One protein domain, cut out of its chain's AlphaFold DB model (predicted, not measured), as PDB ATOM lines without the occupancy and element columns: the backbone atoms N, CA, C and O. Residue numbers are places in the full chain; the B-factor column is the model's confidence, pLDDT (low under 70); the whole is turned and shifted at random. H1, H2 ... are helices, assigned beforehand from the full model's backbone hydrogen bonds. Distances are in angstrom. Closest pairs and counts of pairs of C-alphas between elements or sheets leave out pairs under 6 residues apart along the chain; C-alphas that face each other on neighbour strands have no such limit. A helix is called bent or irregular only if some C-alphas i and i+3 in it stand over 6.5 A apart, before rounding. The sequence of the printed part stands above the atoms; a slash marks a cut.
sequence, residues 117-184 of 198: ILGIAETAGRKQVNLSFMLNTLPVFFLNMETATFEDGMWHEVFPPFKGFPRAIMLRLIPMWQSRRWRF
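This is residues 117 to 184 of the 198 residues of an uncharacterized protein of Xylaria grammica (UniProt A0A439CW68). Picture a small, loosely joined group of helices: H3 lies near the middle, the latter part of H5 is set crosswise to it, and the short H6 is close by. Two pieces stick out from this body, the helical arm H1, residues 117 to 128, and residues 149 to 154, which hold the little helix H4. The printed part has 68 residues with six named helices, H1 to H6 in order, and no named strand; its class is all helix. It is only just compact, close to loose, with a radius of gyration of the C-alphas of 12.9 A and spans of 33 by 31 by 21 A.

Find C-alpha 117 at (246.716, 325.725, 318.702); from there H1 runs 16.8 A to residue 128. Read on to H2, residues 131 to 136, and H3, residues 138 to 144, which is 10.0 A long. H4 is residues 150 to 153. Look for C-alpha 164 at (227.122, 309.675, 323.369), where H5, the longest helix by residues, begins; it runs 18.1 A to residue 176. H5 is irregular, but only just: C-alphas 171 and 174 are 6.7 A apart. H6, residues 179 to 182, ends with C-alpha 182 at (241.189, 295.264, 314.980).

Start at H1, which touches no helix; it and H2 meet only through their link. H2 and H3 also meet only through their link. H2 and H5 only just touch, with 3 pairs of C-alphas within 8 A, and on H5 with residues 174 to 175 alone; the closest C-alphas, of Leu 135 and Ile 174, are 6.2 A apart. Their lines stand at a steep tilt of 67 degrees, the same way. H3 touches H5, which takes part with residues 170 to 175 alone; the closest C-alphas, of Pro 139 and Pro 175, are 6.2 A apart. These two are about perpendicular, at 89 degrees. H4 is apart from H3 and from H5. H6 is close to but not clearly touching H3, where the closest C-alphas, of Pro 139 and Trp 182, are 7.5 A apart. In H2 and H3 every O i to N i+4 pair is within hydrogen-bond range, against 6 of 8 in H1 and 6 of 9 in H5; H4 and H6 are too short for such a pair.

The C-alphas farthest apart, of Ile 117 and Arg 180, are 36.4 A apart. The printed part has no cut. No link is long; that from H4 to H5, with 10 residues, is short, and the others are tight. Look in the B-factor column for the model's confidence: mean pLDDT of the printed part is 88.2, and no printed residue is under 70.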
ATOM      1  N   ILE A 117     246.123 326.968 319.208       86.12
ATOM      2  CA  ILE A 117     246.716 325.725 318.702       86.12
ATOM      3  C   ILE A 117     245.673 324.612 318.523       86.12
ATOM      4  O   ILE A 117     245.785 323.814 317.592       86.12
ATOM      5  N   LEU A 118     244.633 324.584 319.364       84.38
ATOM      6  CA  LEU A 118     243.561 323.594 319.281       84.38
ATOM      7  C   LEU A 118     242.673 323.853 318.059       84.38
ATOM      8  O   LEU A 118     242.401 322.917 317.311       84.38
ATOM      9  N   GLY A 119     242.302 325.108 317.793       88.12
ATOM     10  CA  GLY A 119     241.555 325.481 316.590       88.12
ATOM     11  C   GLY A 119     242.339 325.235 315.297       88.12
ATOM     12  O   GLY A 119     241.774 324.779 314.293       88.12
ATOM     13  N   ILE A 120     243.662 325.452 315.314       88.06
ATOM     14  CA  ILE A 120     244.551 325.103 314.193       88.06
ATOM     15  C   ILE A 120     244.548 323.587 313.963       88.06
ATOM     16  O   ILE A 120     244.328 323.141 312.832       88.06
ATOM     17  N   ALA A 121     244.754 322.797 315.023       84.12
ATOM     18  CA  ALA A 121     244.763 321.340 314.949       84.12
ATOM     19  C   ALA A 121     243.409 320.784 314.480       84.12
ATOM     20  O   ALA A 121     243.375 319.902 313.623       84.12
ATOM     21  N   GLU A 122     242.293 321.339 314.960       83.56
ATOM     22  CA  GLU A 122     240.949 320.957 314.523       83.56
ATOM     23  C   GLU A 122     240.739 321.249 313.031       83.56
ATOM     24  O   GLU A 122     240.296 320.380 312.273       83.56
ATOM     25  N   THR A 123     241.097 322.454 312.580       89.12
ATOM     26  CA  THR A 123     240.948 322.868 311.177       89.12
ATOM     27  C   THR A 123     241.798 322.005 310.246       89.12
ATOM     28  O   THR A 123     241.333 321.595 309.178       89.12
ATOM     29  N   ALA A 124     243.040 321.709 310.635       86.69
ATOM     30  CA  ALA A 124     243.922 320.821 309.887       86.69
ATOM     31  C   ALA A 124     243.392 319.378 309.881       86.69
ATOM     32  O   ALA A 124     243.314 318.755 308.822       86.69
ATOM     33  N   GLY A 125     242.954 318.876 311.037       83.62
ATOM     34  CA  GLY A 125     242.401 317.535 311.198       83.62
ATOM     35  C   GLY A 125     241.162 317.307 310.335       83.62
ATOM     36  O   GLY A 125     241.091 316.308 309.623       83.62
ATOM     37  N   ARG A 126     240.224 318.262 310.295       86.69
ATOM     38  CA  ARG A 126     239.012 318.175 309.456       86.69
ATOM     39  C   ARG A 126     239.322 317.978 307.972       86.69
ATOM     40  O   ARG A 126     238.575 317.278 307.297       86.69
ATOM     41  N   LYS A 127     240.426 318.539 307.470       89.12
ATOM     42  CA  LYS A 127     240.856 318.364 306.070       89.12
ATOM     43  C   LYS A 127     241.399 316.964 305.779       89.12
ATOM     44  O   LYS A 127     241.382 316.542 304.629       89.12
ATOM     45  N   GLN A 128     241.875 316.253 306.800       83.75
ATOM     46  CA  GLN A 128     242.400 314.892 306.665       83.75
ATOM     47  C   GLN A 128     241.299 313.828 306.715       83.75
ATOM     48  O   GLN A 128     241.474 312.725 306.192       83.75
ATOM     49  N   VAL A 129     240.149 314.141 307.326       85.44
ATOM     50  CA  VAL A 129     239.055 313.179 307.490       85.44
ATOM     51  C   VAL A 129     238.409 312.871 306.139       85.44
ATOM     52  O   VAL A 129     237.624 313.639 305.595       85.44
ATOM     53  N   ASN A 130     238.708 311.682 305.628       92.62
ATOM     54  CA  ASN A 130     238.025 311.048 304.507       92.62
ATOM     55  C   ASN A 130     237.604 309.621 304.896       92.62
ATOM     56  O   ASN A 130     237.968 309.123 305.963       92.62
ATOM     57  N   LEU A 131     236.844 308.940 304.034       90.56
ATOM     58  CA  LEU A 131     236.325 307.604 304.339       90.56
ATOM     59  C   LEU A 131     237.439 306.582 304.628       90.56
ATOM     60  O   LEU A 131     237.309 305.781 305.550       90.56
ATOM     61  N   SER A 132     238.548 306.628 303.884       90.56
ATOM     62  CA  SER A 132     239.685 305.727 304.112       90.56
ATOM     63  C   SER A 132     240.330 305.981 305.473       90.56
ATOM     64  O   SER A 132     240.539 305.037 306.235       90.56
ATOM     65  N   PHE A 133     240.568 307.250 305.808       88.75
ATOM     66  CA  PHE A 133     241.097 307.662 307.107       88.75
ATOM     67  C   PHE A 133     240.175 307.221 308.252       88.75
ATOM     68  O   PHE A 133     240.641 306.660 309.246       88.75
ATOM     69  N   MET A 134     238.858 307.387 308.091       89.19
ATOM     70  CA  MET A 134     237.883 306.948 309.091       89.19
ATOM     71  C   MET A 134     237.887 305.436 309.305       89.19
ATOM     72  O   MET A 134     237.826 304.995 310.446       89.19
ATOM     73  N   LEU A 135     237.955 304.639 308.237       90.12
ATOM     74  CA  LEU A 135     237.851 303.181 308.333       90.12
ATOM     75  C   LEU A 135     239.178 302.488 308.674       90.12
ATOM     76  O   LEU A 135     239.148 301.386 309.215       90.12
ATOM     77  N   ASN A 136     240.326 303.091 308.343       86.69
ATOM     78  CA  ASN A 136     241.637 302.438 308.454       86.69
ATOM     79  C   ASN A 136     242.605 303.112 309.434       86.69
ATOM     80  O   ASN A 136     243.473 302.421 309.958       86.69
ATOM     81  N   THR A 137     242.478 304.414 309.694       87.81
ATOM     82  CA  THR A 137     243.450 305.152 310.523       87.81
ATOM     83  C   THR A 137     242.892 305.468 311.904       87.81
ATOM     84  O   THR A 137     243.533 305.178 312.910       87.81
ATOM     85  N   LEU A 138     241.668 305.992 311.984       88.62
ATOM     86  CA  LEU A 138     241.050 306.339 313.269       88.62
ATOM     87  C   LEU A 138     240.917 305.157 314.248       88.62
ATOM     88  O   LEU A 138     241.168 305.370 315.435       88.62
ATOM     89  N   PRO A 139     240.610 303.915 313.819       90.44
ATOM     90  CA  PRO A 139     240.604 302.773 314.729       90.44
ATOM     91  C   PRO A 139     241.973 302.495 315.354       90.44
ATOM     92  O   PRO A 139     242.025 302.104 316.515       90.44
ATOM     93  N   VAL A 140     243.077 302.728 314.631       87.56
ATOM     94  CA  VAL A 140     244.430 302.595 315.198       87.56
ATOM     95  C   VAL A 140     244.617 303.600 316.326       87.56
ATOM     96  O   VAL A 140     245.083 303.227 317.395       87.56
ATOM     97  N   PHE A 141     244.215 304.850 316.110       84.19
ATOM     98  CA  PHE A 141     244.394 305.911 317.096       84.19
ATOM     99  C   PHE A 141     243.530 305.687 318.344       84.19
ATOM    100  O   PHE A 141     244.031 305.706 319.463       84.19
ATOM    101  N   PHE A 142     242.240 305.392 318.166       88.81
ATOM    102  CA  PHE A 142     241.309 305.279 319.291       88.81
ATOM    103  C   PHE A 142     241.375 303.955 320.046       88.81
ATOM    104  O   PHE A 142     241.060 303.928 321.229       88.81
ATOM    105  N   LEU A 143     241.741 302.854 319.387       89.56
ATOM    106  CA  LEU A 143     241.761 301.536 320.030       89.56
ATOM    107  C   LEU A 143     243.142 301.146 320.567       89.56
ATOM    108  O   LEU A 143     243.276 300.053 321.112       89.56
ATOM    109  N   ASN A 144     244.159 302.000 320.413       89.19
ATOM    110  CA  ASN A 144     245.472 301.791 321.029       89.19
ATOM    111  C   ASN A 144     245.834 302.828 322.101       89.19
ATOM    112  O   ASN A 144     246.891 302.704 322.716       89.19
ATOM    113  N   MET A 145     244.979 303.827 322.334       87.94
ATOM    114  CA  MET A 145     245.162 304.796 323.410       87.94
ATOM    115  C   MET A 145     244.472 304.291 324.679       87.94
ATOM    116  O   MET A 145     243.245 304.192 324.720       87.94
ATOM    117  N   GLU A 146     245.266 303.969 325.697       89.50
ATOM    118  CA  GLU A 146     244.757 303.711 327.044       89.50
ATOM    119  C   GLU A 146     244.342 305.057 327.635       89.50
ATOM    120  O   GLU A 146     245.114 306.016 327.597       89.50
ATOM    121  N   THR A 147     243.104 305.154 328.104       91.88
ATOM    122  CA  THR A 147     242.585 306.399 328.674       91.88
ATOM    123  C   THR A 147     242.093 306.245 330.104       91.88
ATOM    124  O   THR A 147     241.862 307.253 330.766       91.88
ATOM    125  N   ALA A 148     241.883 305.017 330.580       90.38
ATOM    126  CA  ALA A 148     241.236 304.759 331.858       90.38
ATOM    127  C   ALA A 148     242.167 304.894 333.067       90.38
ATOM    128  O   ALA A 148     241.705 305.262 334.144       90.38
ATOM    129  N   THR A 149     243.454 304.594 332.904       88.25
ATOM    130  CA  THR A 149     244.441 304.592 333.996       88.25
ATOM    131  C   THR A 149     245.687 305.409 333.681       88.25
ATOM    132  O   THR A 149     246.354 305.889 334.595       88.25
ATOM    133  N   PHE A 150     245.985 305.616 332.400       87.12
ATOM    134  CA  PHE A 150     247.068 306.456 331.925       87.12
ATOM    135  C   PHE A 150     246.881 307.891 332.425       87.12
ATOM    136  O   PHE A 150     245.797 308.466 332.297       87.12
ATOM    137  N   GLU A 151     247.946 308.439 333.018       89.62
ATOM    138  CA  GLU A 151     247.955 309.748 333.690       89.62
ATOM    139  C   GLU A 151     246.760 309.919 334.651       89.62
ATOM    140  O   GLU A 151     245.976 310.863 334.553       89.62
ATOM    141  N   ASP A 152     246.586 308.944 335.550       90.31
ATOM    142  CA  ASP A 152     245.522 308.901 336.564       90.31
ATOM    143  C   ASP A 152     244.100 308.993 335.977       90.31
ATOM    144  O   ASP A 152     243.165 309.497 336.602       90.31
ATOM    145  N   GLY A 153     243.928 308.498 334.745       89.12
ATOM    146  CA  GLY A 153     242.647 308.472 334.042       89.12
ATOM    147  C   GLY A 153     242.187 309.840 333.536       89.12
ATOM    148  O   GLY A 153     241.024 309.987 333.143       89.12
ATOM    149  N   MET A 154     243.071 310.846 333.500       92.62
ATOM    150  CA  MET A 154     242.714 312.206 333.072       92.62
ATOM    151  C   MET A 154     242.131 312.264 331.649       92.62
ATOM    152  O   MET A 154     241.408 313.199 331.308       92.62
ATOM    153  N   TRP A 155     242.410 311.250 330.825       90.06
ATOM    154  CA  TRP A 155     241.980 311.184 329.431       90.06
ATOM    155  C   TRP A 155     240.662 310.435 329.209       90.06
ATOM    156  O   TRP A 155     240.094 310.567 328.125       90.06
ATOM    157  N   HIS A 156     240.142 309.689 330.189       89.25
ATOM    158  CA  HIS A 156     239.060 308.709 329.986       89.25
ATOM    159  C   HIS A 156     237.780 309.286 329.366       89.25
ATOM    160  O   HIS A 156     237.149 308.678 328.498       89.25
ATOM    161  N   GLU A 157     237.419 310.493 329.796       86.19
ATOM    162  CA  GLU A 157     236.230 311.220 329.339       86.19
ATOM    163  C   GLU A 157     236.567 312.447 328.479       86.19
ATOM    164  O   GLU A 157     235.673 313.149 327.999       86.19
ATOM    165  N   VAL A 158     237.861 312.697 328.268       87.12
ATOM    166  CA  VAL A 158     238.379 313.769 327.410       87.12
ATOM    167  C   VAL A 158     238.614 313.246 325.995       87.12
ATOM    168  O   VAL A 158     238.318 313.934 325.017       87.12
ATOM    169  N   PHE A 159     239.117 312.017 325.881       85.00
ATOM    170  CA  PHE A 159     239.487 311.392 324.627       85.00
ATOM    171  C   PHE A 159     238.795 310.024 324.437       85.00
ATOM    172  O   PHE A 159     238.799 309.193 325.343       85.00
ATOM    173  N   PRO A 160     238.231 309.738 323.248       84.25
ATOM    174  CA  PRO A 160     238.102 310.643 322.107       84.25
ATOM    175  C   PRO A 160     237.131 311.803 322.402       84.25
ATOM    176  O   PRO A 160     236.212 311.626 323.200       84.25
ATOM    177  N   PRO A 161     237.266 312.963 321.726       82.50
ATOM    178  CA  PRO A 161     236.470 314.172 321.984       82.50
ATOM    179  C   PRO A 161     235.036 314.076 321.421       82.50
ATOM    180  O   PRO A 161     234.474 315.031 320.890       82.50
ATOM    181  N   PHE A 162     234.429 312.892 321.507       84.50
ATOM    182  CA  PHE A 162     233.066 312.600 321.091       84.50
ATOM    183  C   PHE A 162     232.286 312.088 322.298       84.50
ATOM    184  O   PHE A 162     232.785 311.274 323.069       84.50
ATOM    185  N   LYS A 163     231.026 312.508 322.436       83.75
ATOM    186  CA  LYS A 163     230.126 312.038 323.500       83.75
ATOM    187  C   LYS A 163     228.951 311.264 322.917       83.75
ATOM    188  O   LYS A 163     228.591 311.460 321.759       83.75
ATOM    189  N   GLY A 164     228.354 310.385 323.719       88.69
ATOM    190  CA  GLY A 164     227.122 309.675 323.369       88.69
ATOM    191  C   GLY A 164     227.217 308.866 322.071       88.69
ATOM    192  O   GLY A 164     228.142 308.076 321.873       88.69
ATOM    193  N   PHE A 165     226.237 309.050 321.185       90.62
ATOM    194  CA  PHE A 165     226.089 308.239 319.975       90.62
ATOM    195  C   PHE A 165     227.282 308.345 319.001       90.62
ATOM    196  O   PHE A 165     227.784 307.297 318.598       90.62
ATOM    197  N   PRO A 166     227.834 309.537 318.693       89.44
ATOM    198  CA  PRO A 166     229.088 309.652 317.945       89.44
ATOM    199  C   PRO A 166     230.249 308.824 318.520       89.44
ATOM    200  O   PRO A 166     230.911 308.111 317.770       89.44
ATOM    201  N   ARG A 167     230.457 308.825 319.849       89.38
ATOM    202  CA  ARG A 167     231.490 307.988 320.502       89.38
ATOM    203  C   ARG A 167     231.251 306.504 320.221       89.38
ATOM    204  O   ARG A 167     232.184 305.777 319.884       89.38
ATOM    205  N   ALA A 168     229.996 306.060 320.298       89.81
ATOM    206  CA  ALA A 168     229.625 304.679 320.000       89.81
ATOM    207  C   ALA A 168     229.875 304.304 318.529       89.81
ATOM    208  O   ALA A 168     230.371 303.209 318.268       89.81
ATOM    209  N   ILE A 169     229.604 305.200 317.571       90.81
ATOM    210  CA  ILE A 169     229.944 304.967 316.158       90.81
ATOM    211  C   ILE A 169     231.455 304.739 316.012       90.81
ATOM    212  O   ILE A 169     231.866 303.722 315.451       90.81
ATOM    213  N   MET A 170     232.268 305.645 316.562       88.75
ATOM    214  CA  MET A 170     233.726 305.626 316.395       88.75
ATOM    215  C   MET A 170     234.389 304.409 317.044       88.75
ATOM    216  O   MET A 170     235.262 303.794 316.441       88.75
ATOM    217  N   LEU A 171     233.967 304.045 318.258       90.38
ATOM    218  CA  LEU A 171     234.612 302.981 319.035       90.38
ATOM    219  C   LEU A 171     233.995 301.597 318.805       90.38
ATOM    220  O   LEU A 171     234.639 300.585 319.085       90.38
ATOM    221  N   ARG A 172     232.742 301.516 318.330       90.44
ATOM    222  CA  ARG A 172     232.014 300.240 318.194       90.44
ATOM    223  C   ARG A 172     231.663 299.897 316.756       90.44
ATOM    224  O   ARG A 172     231.955 298.776 316.361       90.44
ATOM    225  N   LEU A 173     231.061 300.815 315.997       91.69
ATOM    226  CA  LEU A 173     230.543 300.507 314.656       91.69
ATOM    227  C   LEU A 173     231.636 300.527 313.588       91.69
ATOM    228  O   LEU A 173     231.762 299.564 312.837       91.69
ATOM    229  N   ILE A 174     232.458 301.578 313.541       91.44
ATOM    230  CA  ILE A 174     233.553 301.677 312.566       91.44
ATOM    231  C   ILE A 174     234.506 300.471 312.674       91.44
ATOM    232  O   ILE A 174     234.764 299.843 311.649       91.44
ATOM    233  N   PRO A 175     234.950 300.036 313.871       91.00
ATOM    234  CA  PRO A 175     235.822 298.867 313.999       91.00
ATOM    235  C   PRO A 175     235.151 297.517 313.690       91.00
ATOM    236  O   PRO A 175     235.806 296.479 313.760       91.00
ATOM    237  N   MET A 176     233.849 297.467 313.378       90.69
ATOM    238  CA  MET A 176     233.256 296.245 312.815       90.69
ATOM    239  C   MET A 176     233.719 296.030 311.373       90.69
ATOM    240  O   MET A 176     233.895 294.886 310.948       90.69
ATOM    241  N   TRP A 177     233.990 297.115 310.645       89.69
ATOM    242  CA  TRP A 177     234.672 297.049 309.363       89.69
ATOM    243  C   TRP A 177     236.094 296.528 309.572       89.69
ATOM    244  O   TRP A 177     236.858 297.096 310.343       89.69
ATOM    245  N   GLN A 178     236.455 295.434 308.900       89.12
ATOM    246  CA  GLN A 178     237.741 294.745 309.088       89.12
ATOM    247  C   GLN A 178     238.025 294.316 310.541       89.12
ATOM    248  O   GLN A 178     239.171 294.306 310.987       89.12
ATOM    249  N   SER A 179     236.999 293.871 311.269       87.94
ATOM    250  CA  SER A 179     237.096 293.381 312.658       87.94
ATOM    251  C   SER A 179     238.243 292.388 312.921       87.94
ATOM    252  O   SER A 179     238.868 292.421 313.981       87.94
ATOM    253  N   ARG A 180     238.589 291.539 311.940       87.38
ATOM    254  CA  ARG A 180     239.721 290.592 312.023       87.38
ATOM    255  C   ARG A 180     241.085 291.277 312.170       87.38
ATOM    256  O   ARG A 180     241.994 290.638 312.695       87.38
ATOM    257  N   ARG A 181     241.233 292.524 311.710       88.50
ATOM    258  CA  ARG A 181     242.424 293.369 311.899       88.50
ATOM    259  C   ARG A 181     242.424 293.973 313.299       88.50
ATOM    260  O   ARG A 181     243.413 293.880 314.015       88.50
ATOM    261  N   TRP A 182     241.288 294.521 313.722       89.31
ATOM    262  CA  TRP A 182     241.189 295.264 314.980       89.31
ATOM    263  C   TRP A 182     241.208 294.391 316.234       89.31
ATOM    264  O   TRP A 182     241.306 294.913 317.338       89.31
ATOM    265  N   ARG A 183     241.190 293.059 316.111       87.25
ATOM    266  CA  ARG A 183     241.415 292.179 317.269       87.25
ATOM    267  C   ARG A 183     242.785 292.389 317.930       87.25
ATOM    268  O   ARG A 183     242.891 292.132 319.122       87.25
ATOM    269  N   PHE A 184     243.782 292.889 317.197       85.56
ATOM    270  CA  PHE A 184     245.164 293.046 317.672       85.56
ATOM    271  C   PHE A 184     245.480 294.384 318.352       85.56
ATOM    272  O   PHE A 184     246.601 294.577 318.802       85.56
TER     273      PHE A 184